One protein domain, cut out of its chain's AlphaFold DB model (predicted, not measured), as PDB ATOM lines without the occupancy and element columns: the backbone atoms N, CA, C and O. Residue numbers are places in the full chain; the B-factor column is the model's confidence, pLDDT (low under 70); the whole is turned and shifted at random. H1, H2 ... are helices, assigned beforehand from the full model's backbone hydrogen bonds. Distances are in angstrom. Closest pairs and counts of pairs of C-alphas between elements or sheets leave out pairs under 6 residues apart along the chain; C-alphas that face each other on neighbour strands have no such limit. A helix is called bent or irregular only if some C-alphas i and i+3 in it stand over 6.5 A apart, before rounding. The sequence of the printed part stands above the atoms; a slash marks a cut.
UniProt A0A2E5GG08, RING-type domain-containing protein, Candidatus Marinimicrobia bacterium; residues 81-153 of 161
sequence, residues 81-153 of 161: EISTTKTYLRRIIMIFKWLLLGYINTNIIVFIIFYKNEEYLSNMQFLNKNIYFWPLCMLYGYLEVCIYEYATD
ATOM      1  N   GLU A  81      -8.408  35.361 -37.396       42.84
ATOM      2  CA  GLU A  81      -9.573  36.256 -37.218       42.84
ATOM      3  C   GLU A  81     -10.744  35.637 -36.435       42.84
ATOM      4  O   GLU A  81     -11.382  36.313 -35.630       42.84
ATOM      5  N   ILE A  82     -11.004  34.334 -36.579       50.34
ATOM      6  CA  ILE A  82     -12.088  33.660 -35.833       50.34
ATOM      7  C   ILE A  82     -11.760  33.590 -34.324       50.34
ATOM      8  O   ILE A  82     -12.660  33.529 -33.478       50.34
ATOM      9  N   SER A  83     -10.473  33.644 -33.958       59.81
ATOM     10  CA  SER A  83     -10.020  33.577 -32.562       59.81
ATOM     11  C   SER A  83     -10.301  34.859 -31.762       59.81
ATOM     12  O   SER A  83     -10.624  34.790 -30.568       59.81
ATOM     13  N   THR A  84     -10.236  36.032 -32.400       56.78
ATOM     14  CA  THR A  84     -10.320  37.330 -31.710       56.78
ATOM     15  C   THR A  84     -11.749  37.622 -31.262       56.78
ATOM     16  O   THR A  84     -11.977  37.877 -30.079       56.78
ATOM     17  N   THR A  85     -12.737  37.473 -32.149       65.50
ATOM     18  CA  THR A  85     -14.166  37.676 -31.843       65.50
ATOM     19  C   THR A  85     -14.645  36.772 -30.705       65.50
ATOM     20  O   THR A  85     -15.307  37.236 -29.774       65.50
ATOM     21  N   LYS A  86     -14.236  35.494 -30.706       68.50
ATOM     22  CA  LYS A  86     -14.537  34.550 -29.613       68.50
ATOM     23  C   LYS A  86     -13.926  34.998 -28.279       68.50
ATOM     24  O   LYS A  86     -14.536  34.805 -27.227       68.50
ATOM     25  N   THR A  87     -12.750  35.620 -28.315       67.56
ATOM     26  CA  THR A  87     -12.056  36.147 -27.130       67.56
ATOM     27  C   THR A  87     -12.734  37.404 -26.578       67.56
ATOM     28  O   THR A  87     -12.932  37.501 -25.366       67.56
ATOM     29  N   TYR A  88     -13.173  38.333 -27.435       73.25
ATOM     30  CA  TYR A  88     -13.962  39.500 -27.011       73.25
ATOM     31  C   TYR A  88     -15.302  39.096 -26.387       73.25
ATOM     32  O   TYR A  88     -15.636  39.558 -25.296       73.25
ATOM     33  N   LEU A  89     -16.030  38.174 -27.022       74.56
ATOM     34  CA  LEU A  89     -17.313  37.681 -26.518       74.56
ATOM     35  C   LEU A  89     -17.166  36.994 -25.146       74.56
ATOM     36  O   LEU A  89     -17.973  37.242 -24.251       74.56
ATOM     37  N   ARG A  90     -16.093  36.219 -24.929       73.50
ATOM     38  CA  ARG A  90     -15.751  35.650 -23.609       73.50
ATOM     39  C   ARG A  90     -15.530  36.723 -22.538       73.50
ATOM     40  O   ARG A  90     -16.092  36.608 -21.451       73.50
ATOM     41  N   ARG A  91     -14.767  37.782 -22.843       78.75
ATOM     42  CA  ARG A  91     -14.532  38.906 -21.909       78.75
ATOM     43  C   ARG A  91     -15.832  39.627 -21.538       78.75
ATOM     44  O   ARG A  91     -16.031  39.958 -20.376       78.75
ATOM     45  N   ILE A  92     -16.735  39.815 -22.501       84.00
ATOM     46  CA  ILE A  92     -18.051  40.424 -22.259       84.00
ATOM     47  C   ILE A  92     -18.905  39.531 -21.341       84.00
ATOM     48  O   ILE A  92     -19.437  40.020 -20.347       84.00
ATOM     49  N   ILE A  93     -18.977  38.219 -21.602       84.50
ATOM     50  CA  ILE A  93     -19.701  37.261 -20.739       84.50
ATOM     51  C   ILE A  93     -19.150  37.256 -19.304       84.50
ATOM     52  O   ILE A  93     -19.922  37.192 -18.350       84.50
ATOM     53  N   MET A  94     -17.831  37.361 -19.134       82.19
ATOM     54  CA  MET A  94     -17.173  37.432 -17.824       82.19
ATOM     55  C   MET A  94     -17.603  38.675 -17.025       82.19
ATOM     56  O   MET A  94     -17.954  38.550 -15.852       82.19
ATOM     57  N   ILE A  95     -17.693  39.840 -17.674       89.62
ATOM     58  CA  ILE A  95     -18.212  41.076 -17.066       89.62
ATOM     59  C   ILE A  95     -19.696  40.925 -16.684       89.62
ATOM     60  O   ILE A  95     -20.088  41.291 -15.575       89.62
ATOM     61  N   PHE A  96     -20.521  40.328 -17.555       90.06
ATOM     62  CA  PHE A  96     -21.926  40.033 -17.235       90.06
ATOM     63  C   PHE A  96     -22.073  39.062 -16.054       90.06
ATOM     64  O   PHE A  96     -22.952  39.260 -15.219       90.06
ATOM     65  N   LYS A  97     -21.205  38.048 -15.941       88.12
ATOM     66  CA  LYS A  97     -21.192  37.105 -14.810       88.12
ATOM     67  C   LYS A  97     -20.935  37.821 -13.480       88.12
ATOM     68  O   LYS A  97     -21.636  37.537 -12.513       88.12
ATOM     69  N   TRP A  98     -19.984  38.759 -13.429       91.75
ATOM     70  CA  TRP A  98     -19.730  39.576 -12.232       91.75
ATOM     71  C   TRP A  98     -20.922  40.451 -11.867       91.75
ATOM     72  O   TRP A  98     -21.344  40.464 -10.714       91.75
ATOM     73  N   LEU A  99     -21.493  41.133 -12.863       95.12
ATOM     74  CA  LEU A  99     -22.658  41.987 -12.668       95.12
ATOM     75  C   LEU A  99     -23.847  41.190 -12.109       95.12
ATOM     76  O   LEU A  99     -24.492  41.643 -11.169       95.12
ATOM     77  N   LEU A 100     -24.098  39.991 -12.646       94.38
ATOM     78  CA  LEU A 100     -25.158  39.092 -12.182       94.38
ATOM     79  C   LEU A 100     -24.915  38.578 -10.758       94.38
ATOM     80  O   LEU A 100     -25.848  38.602  -9.961       94.38
ATOM     81  N   LEU A 101     -23.693  38.145 -10.423       94.69
ATOM     82  CA  LEU A 101     -23.354  37.666  -9.076       94.69
ATOM     83  C   LEU A 101     -23.564  38.756  -8.022       94.69
ATOM     84  O   LEU A 101     -24.376  38.578  -7.112       94.69
ATOM     85  N   GLY A 102     -22.936  39.921  -8.205       95.75
ATOM     86  CA  GLY A 102     -23.070  41.028  -7.260       95.75
ATOM     87  C   GLY A 102     -24.495  41.580  -7.186       95.75
ATOM     88  O   GLY A 102     -24.949  41.951  -6.102       95.75
ATOM     89  N   TYR A 103     -25.246  41.570  -8.295       96.25
ATOM     90  CA  TYR A 103     -26.670  41.910  -8.282       96.25
ATOM     91  C   TYR A 103     -27.480  40.906  -7.453       96.25
ATOM     92  O   TYR A 103     -28.243  41.325  -6.583       96.25
ATOM     93  N   ILE A 104     -27.303  39.596  -7.666       95.88
ATOM     94  CA  ILE A 104     -28.012  38.547  -6.917       95.88
ATOM     95  C   ILE A 104     -27.704  38.650  -5.421       95.88
ATOM     96  O   ILE A 104     -28.640  38.688  -4.621       95.88
ATOM     97  N   ASN A 105     -26.431  38.763  -5.031       94.75
ATOM     98  CA  ASN A 105     -26.081  38.868  -3.616       94.75
ATOM     99  C   ASN A 105     -26.622  40.168  -2.994       94.75
ATOM    100  O   ASN A 105     -27.205  40.142  -1.912       94.75
ATOM    101  N   THR A 106     -26.577  41.292  -3.716       94.25
ATOM    102  CA  THR A 106     -27.191  42.541  -3.232       94.25
ATOM    103  C   THR A 106     -28.713  42.425  -3.084       94.25
ATOM    104  O   THR A 106     -29.256  42.912  -2.096       94.25
ATOM    105  N   ASN A 107     -29.411  41.728  -3.990       93.88
ATOM    106  CA  ASN A 107     -30.847  41.448  -3.832       93.88
ATOM    107  C   ASN A 107     -31.108  40.601  -2.579       93.88
ATOM    108  O   ASN A 107     -32.032  40.912  -1.835       93.88
ATOM    109  N   ILE A 108     -30.288  39.578  -2.309       94.25
ATOM    110  CA  ILE A 108     -30.397  38.745  -1.099       94.25
ATOM    111  C   ILE A 108     -30.172  39.588   0.165       94.25
ATOM    112  O   ILE A 108     -30.960  39.494   1.104       94.25
ATOM    113  N   ILE A 109     -29.156  40.455   0.185       92.75
ATOM    114  CA  ILE A 109     -28.862  41.352   1.316       92.75
ATOM    115  C   ILE A 109     -30.022  42.330   1.560       92.75
ATOM    116  O   ILE A 109     -30.519  42.434   2.682       92.75
ATOM    117  N   VAL A 110     -30.502  43.017   0.515       93.44
ATOM    118  CA  VAL A 110     -31.626  43.967   0.613       93.44
ATOM    119  C   VAL A 110     -32.921  43.248   1.003       93.44
ATOM    120  O   VAL A 110     -33.693  43.779   1.799       93.44
ATOM    121  N   PHE A 111     -33.143  42.024   0.520       93.88
ATOM    122  CA  PHE A 111     -34.254  41.176   0.951       93.88
ATOM    123  C   PHE A 111     -34.156  40.851   2.446       93.88
ATOM    124  O   PHE A 111     -35.079  41.164   3.189       93.88
ATOM    125  N   ILE A 112     -33.029  40.316   2.929       93.31
ATOM    126  CA  ILE A 112     -32.846  39.966   4.350       93.31
ATOM    127  C   ILE A 112     -33.076  41.176   5.273       93.31
ATOM    128  O   ILE A 112     -33.707  41.026   6.320       93.31
ATOM    129  N   ILE A 113     -32.600  42.364   4.887       92.88
ATOM    130  CA  ILE A 113     -32.727  43.584   5.698       92.88
ATOM    131  C   ILE A 113     -34.159  44.144   5.667       92.88
ATOM    132  O   ILE A 113     -34.709  44.460   6.720       92.88
ATOM    133  N   PHE A 114     -34.775  44.266   4.485       91.62
ATOM    134  CA  PHE A 114     -36.016  45.038   4.301       91.62
ATOM    135  C   PHE A 114     -37.287  44.201   4.099       91.62
ATOM    136  O   PHE A 114     -38.373  44.775   4.025       91.62
ATOM    137  N   TYR A 115     -37.206  42.866   4.053       86.44
ATOM    138  CA  TYR A 115     -38.384  42.001   3.892       86.44
ATOM    139  C   TYR A 115     -39.426  42.208   5.001       86.44
ATOM    140  O   TYR A 115     -40.615  42.286   4.714       86.44
ATOM    141  N   LYS A 116     -38.991  42.377   6.260       84.25
ATOM    142  CA  LYS A 116     -39.898  42.604   7.404       84.25
ATOM    143  C   LYS A 116     -40.616  43.956   7.390       84.25
ATOM    144  O   LYS A 116     -41.647  44.074   8.043       84.25
ATOM    145  N   ASN A 117     -40.078  44.947   6.682       84.56
ATOM    146  CA  ASN A 117     -40.664  46.283   6.587       84.56
ATOM    147  C   ASN A 117     -41.544  46.443   5.335       84.56
ATOM    148  O   ASN A 117     -42.066  47.524   5.106       84.56
ATOM    149  N   GLU A 118     -41.632  45.420   4.474       85.38
ATOM    150  CA  GLU A 118     -42.256  45.466   3.137       85.38
ATOM    151  C   GLU A 118     -41.610  46.475   2.145       85.38
ATOM    152  O   GLU A 118     -41.925  46.495   0.955       85.38
ATOM    153  N   GLU A 119     -40.599  47.236   2.581       91.12
ATOM    154  CA  GLU A 119     -39.875  48.266   1.815       91.12
ATOM    155  C   GLU A 119     -38.936  47.717   0.723       91.12
ATOM    156  O   GLU A 119     -38.421  48.489  -0.093       91.12
ATOM    157  N   TYR A 120     -38.717  46.395   0.672       91.75
ATOM    158  CA  TYR A 120     -37.813  45.716  -0.272       91.75
ATOM    159  C   TYR A 120     -37.934  46.235  -1.716       91.75
ATOM    160  O   TYR A 120     -36.929  46.584  -2.343       91.75
ATOM    161  N   LEU A 121     -39.162  46.323  -2.240       90.12
ATOM    162  CA  LEU A 121     -39.401  46.712  -3.630       90.12
ATOM    163  C   LEU A 121     -39.023  48.180  -3.888       90.12
ATOM    164  O   LEU A 121     -38.441  48.486  -4.928       90.12
ATOM    165  N   SER A 122     -39.317  49.072  -2.936       92.81
ATOM    166  CA  SER A 122     -38.967  50.496  -3.016       92.81
ATOM    167  C   SER A 122     -37.448  50.680  -3.038       92.81
ATOM    168  O   SER A 122     -36.902  51.339  -3.928       92.81
ATOM    169  N   ASN A 123     -36.747  50.001  -2.125       92.31
ATOM    170  CA  ASN A 123     -35.294  50.093  -2.003       92.31
ATOM    171  C   ASN A 123     -34.571  49.504  -3.224       92.31
ATOM    172  O   ASN A 123     -33.653  50.137  -3.747       92.31
ATOM    173  N   MET A 124     -35.024  48.368  -3.769       93.44
ATOM    174  CA  MET A 124     -34.463  47.839  -5.023       93.44
ATOM    175  C   MET A 124     -34.753  48.736  -6.236       93.44
ATOM    176  O   MET A 124     -33.885  48.900  -7.093       93.44
ATOM    177  N   GLN A 125     -35.929  49.373  -6.317       94.31
ATOM    178  CA  GLN A 125     -36.210  50.356  -7.374       94.31
ATOM    179  C   GLN A 125     -35.326  51.607  -7.267       94.31
ATOM    180  O   GLN A 125     -34.908  52.140  -8.295       94.31
ATOM    181  N   PHE A 126     -35.038  52.076  -6.049       95.06
ATOM    182  CA  PHE A 126     -34.116  53.187  -5.811       95.06
ATOM    183  C   PHE A 126     -32.684  52.832  -6.238       95.06
ATOM    184  O   PHE A 126     -32.073  53.577  -7.004       95.06
ATOM    185  N   LEU A 127     -32.182  51.667  -5.815       94.00
ATOM    186  CA  LEU A 127     -30.850  51.175  -6.178       94.00
ATOM    187  C   LEU A 127     -30.695  51.010  -7.696       94.00
ATOM    188  O   LEU A 127     -29.760  51.558  -8.274       94.00
ATOM    189  N   ASN A 128     -31.651  50.362  -8.369       94.56
ATOM    190  CA  ASN A 128     -31.591  50.118  -9.816       94.56
ATOM    191  C   ASN A 128     -31.593  51.402 -10.664       94.56
ATOM    192  O   ASN A 128     -31.034  51.409 -11.763       94.56
ATOM    193  N   LYS A 129     -32.196  52.491 -10.165       95.62
ATOM    194  CA  LYS A 129     -32.183  53.816 -10.813       95.62
ATOM    195  C   LYS A 129     -30.868  54.577 -10.613       95.62
ATOM    196  O   LYS A 129     -30.609  55.527 -11.347       95.62
ATOM    197  N   ASN A 130     -30.046  54.198  -9.635       94.81
ATOM    198  CA  ASN A 130     -28.790  54.875  -9.344       94.81
ATOM    199  C   ASN A 130     -27.671  54.351 -10.259       94.81
ATOM    200  O   ASN A 130     -27.325  53.173 -10.226       94.81
ATOM    201  N   ILE A 131     -27.058  55.225 -11.060       93.44
ATOM    202  CA  ILE A 131     -26.014  54.820 -12.016       93.44
ATOM    203  C   ILE A 131     -24.778  54.203 -11.337       93.44
ATOM    204  O   ILE A 131     -24.151  53.311 -11.905       93.44
ATOM    205  N   TYR A 132     -24.462  54.609 -10.102       94.62
ATOM    206  CA  TYR A 132     -23.319  54.091  -9.340       94.62
ATOM    207  C   TYR A 132     -23.541  52.681  -8.775       94.62
ATOM    208  O   TYR A 132     -22.577  52.004  -8.422       94.62
ATOM    209  N   PHE A 133     -24.789  52.205  -8.728       94.31
ATOM    210  CA  PHE A 133     -25.123  50.861  -8.259       94.31
ATOM    211  C   PHE A 133     -24.507  49.764  -9.141       94.31
ATOM    212  O   PHE A 133     -23.985  48.775  -8.633       94.31
ATOM    213  N   TRP A 134     -24.511  49.950 -10.463       94.31
ATOM    214  CA  TRP A 134     -24.065  48.926 -11.410       94.31
ATOM    215  C   TRP A 134     -22.541  48.677 -11.370       94.31
ATOM    216  O   TRP A 134     -22.149  47.509 -11.281       94.31
ATOM    217  N   PRO A 135     -21.662  49.705 -11.335       94.50
ATOM    218  CA  PRO A 135     -20.234  49.508 -11.067       94.50
ATOM    219  C   PRO A 135     -19.944  48.864  -9.704       94.50
ATOM    220  O   PRO A 135     -19.055  48.019  -9.614       94.50
ATOM    221  N   LEU A 136     -20.700  49.216  -8.655       93.31
ATOM    222  CA  LEU A 136     -20.537  48.619  -7.324       93.31
ATOM    223  C   LEU A 136     -20.922  47.132  -7.311       93.31
ATOM    224  O   LEU A 136     -20.150  46.319  -6.804       93.31
ATOM    225  N   CYS A 137     -22.039  46.754  -7.941       94.69
ATOM    226  CA  CYS A 137     -22.413  45.350  -8.142       94.69
ATOM    227  C   CYS A 137     -21.326  44.573  -8.900       94.69
ATOM    228  O   CYS A 137     -20.974  43.466  -8.502       94.69
ATOM    229  N   MET A 138     -20.750  45.153  -9.958       93.44
ATOM    230  CA  MET A 138     -19.666  44.512 -10.712       93.44
ATOM    231  C   MET A 138     -18.406  44.301  -9.860       93.44
ATOM    232  O   MET A 138     -17.833  43.214  -9.884       93.44
ATOM    233  N   LEU A 139     -17.993  45.312  -9.084       93.19
ATOM    234  CA  LEU A 139     -16.848  45.216  -8.172       93.19
ATOM    235  C   LEU A 139     -17.074  44.149  -7.092       93.19
ATOM    236  O   LEU A 139     -16.178  43.357  -6.809       93.19
ATOM    237  N   TYR A 140     -18.273  44.108  -6.510       93.25
ATOM    238  CA  TYR A 140     -18.618  43.155  -5.458       93.25
ATOM    239  C   TYR A 140     -18.661  41.713  -5.987       93.25
ATOM    240  O   TYR A 140     -18.005  40.834  -5.430       93.25
ATOM    241  N   GLY A 141     -19.304  41.485  -7.137       93.12
ATOM    242  CA  GLY A 141     -19.313  40.179  -7.803       93.12
ATOM    243  C   GLY A 141     -17.936  39.726  -8.310       93.12
ATOM    244  O   GLY A 141     -17.684  38.526  -8.397       93.12
ATOM    245  N   TYR A 142     -17.015  40.649  -8.611       91.69
ATOM    246  CA  TYR A 142     -15.610  40.313  -8.867       91.69
ATOM    247  C   TYR A 142     -14.904  39.832  -7.588       91.69
ATOM    248  O   TYR A 142     -14.289  38.763  -7.598       91.69
ATOM    249  N   LEU A 143     -15.045  40.570  -6.479       92.44
ATOM    250  CA  LEU A 143     -14.456  40.212  -5.182       92.44
ATOM    251  C   LEU A 143     -14.945  38.849  -4.674       92.44
ATOM    252  O   LEU A 143     -14.130  38.056  -4.208       92.44
ATOM    253  N   GLU A 144     -16.238  38.542  -4.814       90.69
ATOM    254  CA  GLU A 144     -16.801  37.223  -4.487       90.69
ATOM    255  C   GLU A 144     -16.089  36.084  -5.225       90.69
ATOM    256  O   GLU A 144     -15.733  35.074  -4.613       90.69
ATOM    257  N   VAL A 145     -15.840  36.241  -6.532       87.38
ATOM    258  CA  VAL A 145     -15.143  35.206  -7.305       87.38
ATOM    259  C   VAL A 145     -13.675  35.112  -6.896       87.38
ATOM    260  O   VAL A 145     -13.178  34.000  -6.749       87.38
ATOM    261  N   CYS A 146     -12.991  36.228  -6.629       85.81
ATOM    262  CA  CYS A 146     -11.618  36.194  -6.111       85.81
ATOM    263  C   CYS A 146     -11.518  35.474  -4.756       85.81
ATOM    264  O   CYS A 146     -10.605  34.672  -4.559       85.81
ATOM    265  N   ILE A 147     -12.470  35.706  -3.845       88.69
ATOM    266  CA  ILE A 147     -12.552  34.998  -2.558       88.69
ATOM    267  C   ILE A 147     -12.793  33.501  -2.788       88.69
ATOM    268  O   ILE A 147     -12.131  32.679  -2.161       88.69
ATOM    269  N   TYR A 148     -13.692  33.133  -3.706       86.81
ATOM    270  CA  TYR A 148     -13.961  31.733  -4.044       86.81
ATOM    271  C   TYR A 148     -12.749  31.025  -4.675       86.81
ATOM    272  O   TYR A 148     -12.452  29.882  -4.323       86.81
ATOM    273  N   GLU A 149     -12.026  31.678  -5.589       82.62
ATOM    274  CA  GLU A 149     -10.821  31.111  -6.211       82.62
ATOM    275  C   GLU A 149      -9.690  30.926  -5.195       82.62
ATOM    276  O   GLU A 149      -9.065  29.866  -5.184       82.62
ATOM    277  N   TYR A 150      -9.488  31.899  -4.299       83.38
ATOM    278  CA  TYR A 150      -8.552  31.781  -3.179       83.38
ATOM    279  C   TYR A 150      -8.947  30.640  -2.229       83.38
ATOM    280  O   TYR A 150      -8.131  29.781  -1.918       83.38
ATOM    281  N   ALA A 151     -10.219  30.567  -1.823       85.06
ATOM    282  CA  ALA A 151     -10.717  29.546  -0.898       85.06
ATOM    283  C   ALA A 151     -10.762  28.120  -1.482       85.06
ATOM    284  O   ALA A 151     -10.992  27.166  -0.740       85.06
ATOM    285  N   THR A 152     -10.586  27.961  -2.798       83.69
ATOM    286  CA  THR A 152     -10.563  26.650  -3.468       83.69
ATOM    287  C   THR A 152      -9.185  26.262  -4.009       83.69
ATOM    288  O   THR A 152      -9.093  25.250  -4.701       83.69
ATOM    289  N   ASP A 153      -8.141  27.056  -3.733       70.25
ATOM    290  CA  ASP A 153      -6.794  26.953  -4.326       70.25
ATOM    291  C   ASP A 153      -6.791  26.928  -5.875       70.25
ATOM    292  O   ASP A 153      -5.814  26.547  -6.520       70.25
TER     293      ASP A 153
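This is residues 81 to 153 of the 161 residues of the protein "RING-type domain-containing protein" of Candidatus Marinimicrobia bacterium (UniProt A0A2E5GG08). One long helix, H1, is crossed by H3 about at right angles, and past the crossing the chain folds back from the end of H1 through the short helix H2, making a helical hairpin with it. Residues 81 to 93 of H1 stick out at one end, and residues 146 to 153, of which 146 to 151 belong to H3, stick out to the side. The printed part has 73 residues with three named helices, in the order H1, H2, H3, and no named strand: it is all helix. It is loose, with a radius of gyration of the C-alphas of 15.6 A, and flat, spanning 54 by 31 by 15 A.

Find C-alpha 81 at (-9.573, 36.256, -37.218); from there H1, residues 81 to 117, runs 54.6 A to C-alpha 117 at (-40.664, 46.283, 6.587). It has a kink of 36 degrees near residue 111 and is irregular: C-alphas 113 and 116 are 7.4 A apart. H2 is residues 120 to 129, 14.4 A long. H3, residues 133 to 151, runs 26.8 A and ends at C-alpha 151, (-10.717, 29.546, -0.898).

Look first at Gly 102 and Gly 141, the closest C-alphas of H1 and H3, 3.9 A apart. Here H1 touches H3, with residues 95 to 106 of H1 alone, about perpendicular at 80 degrees. H1 touches H2 with its residues 107 to 114 alone; the closest C-alphas, of Phe 114 and Tyr 120, are 5.0 A apart. This helical hairpin runs opposite ways at a steep tilt of 37 degrees, only just past shallow. H2 and H3 are close but not clearly touching; their closest C-alphas, of Leu 127 and Phe 133, are 6.1 A apart. Each O i to N i+4 pair is within hydrogen-bond range in H2 and H3, and 29 of 33 are in H1.

The C-alphas of Glu 81 and Asn 117 are the two farthest apart, 54.6 A. Without the stretches that stand free, the body of 52 residues spans 34 by 20 by 12 A. The printed part has no cut, and the links H1 to H2 and H2 to H3 are tight. The mean pLDDT of the printed part is 87.0; look for values under 70 at residues 81 to 87.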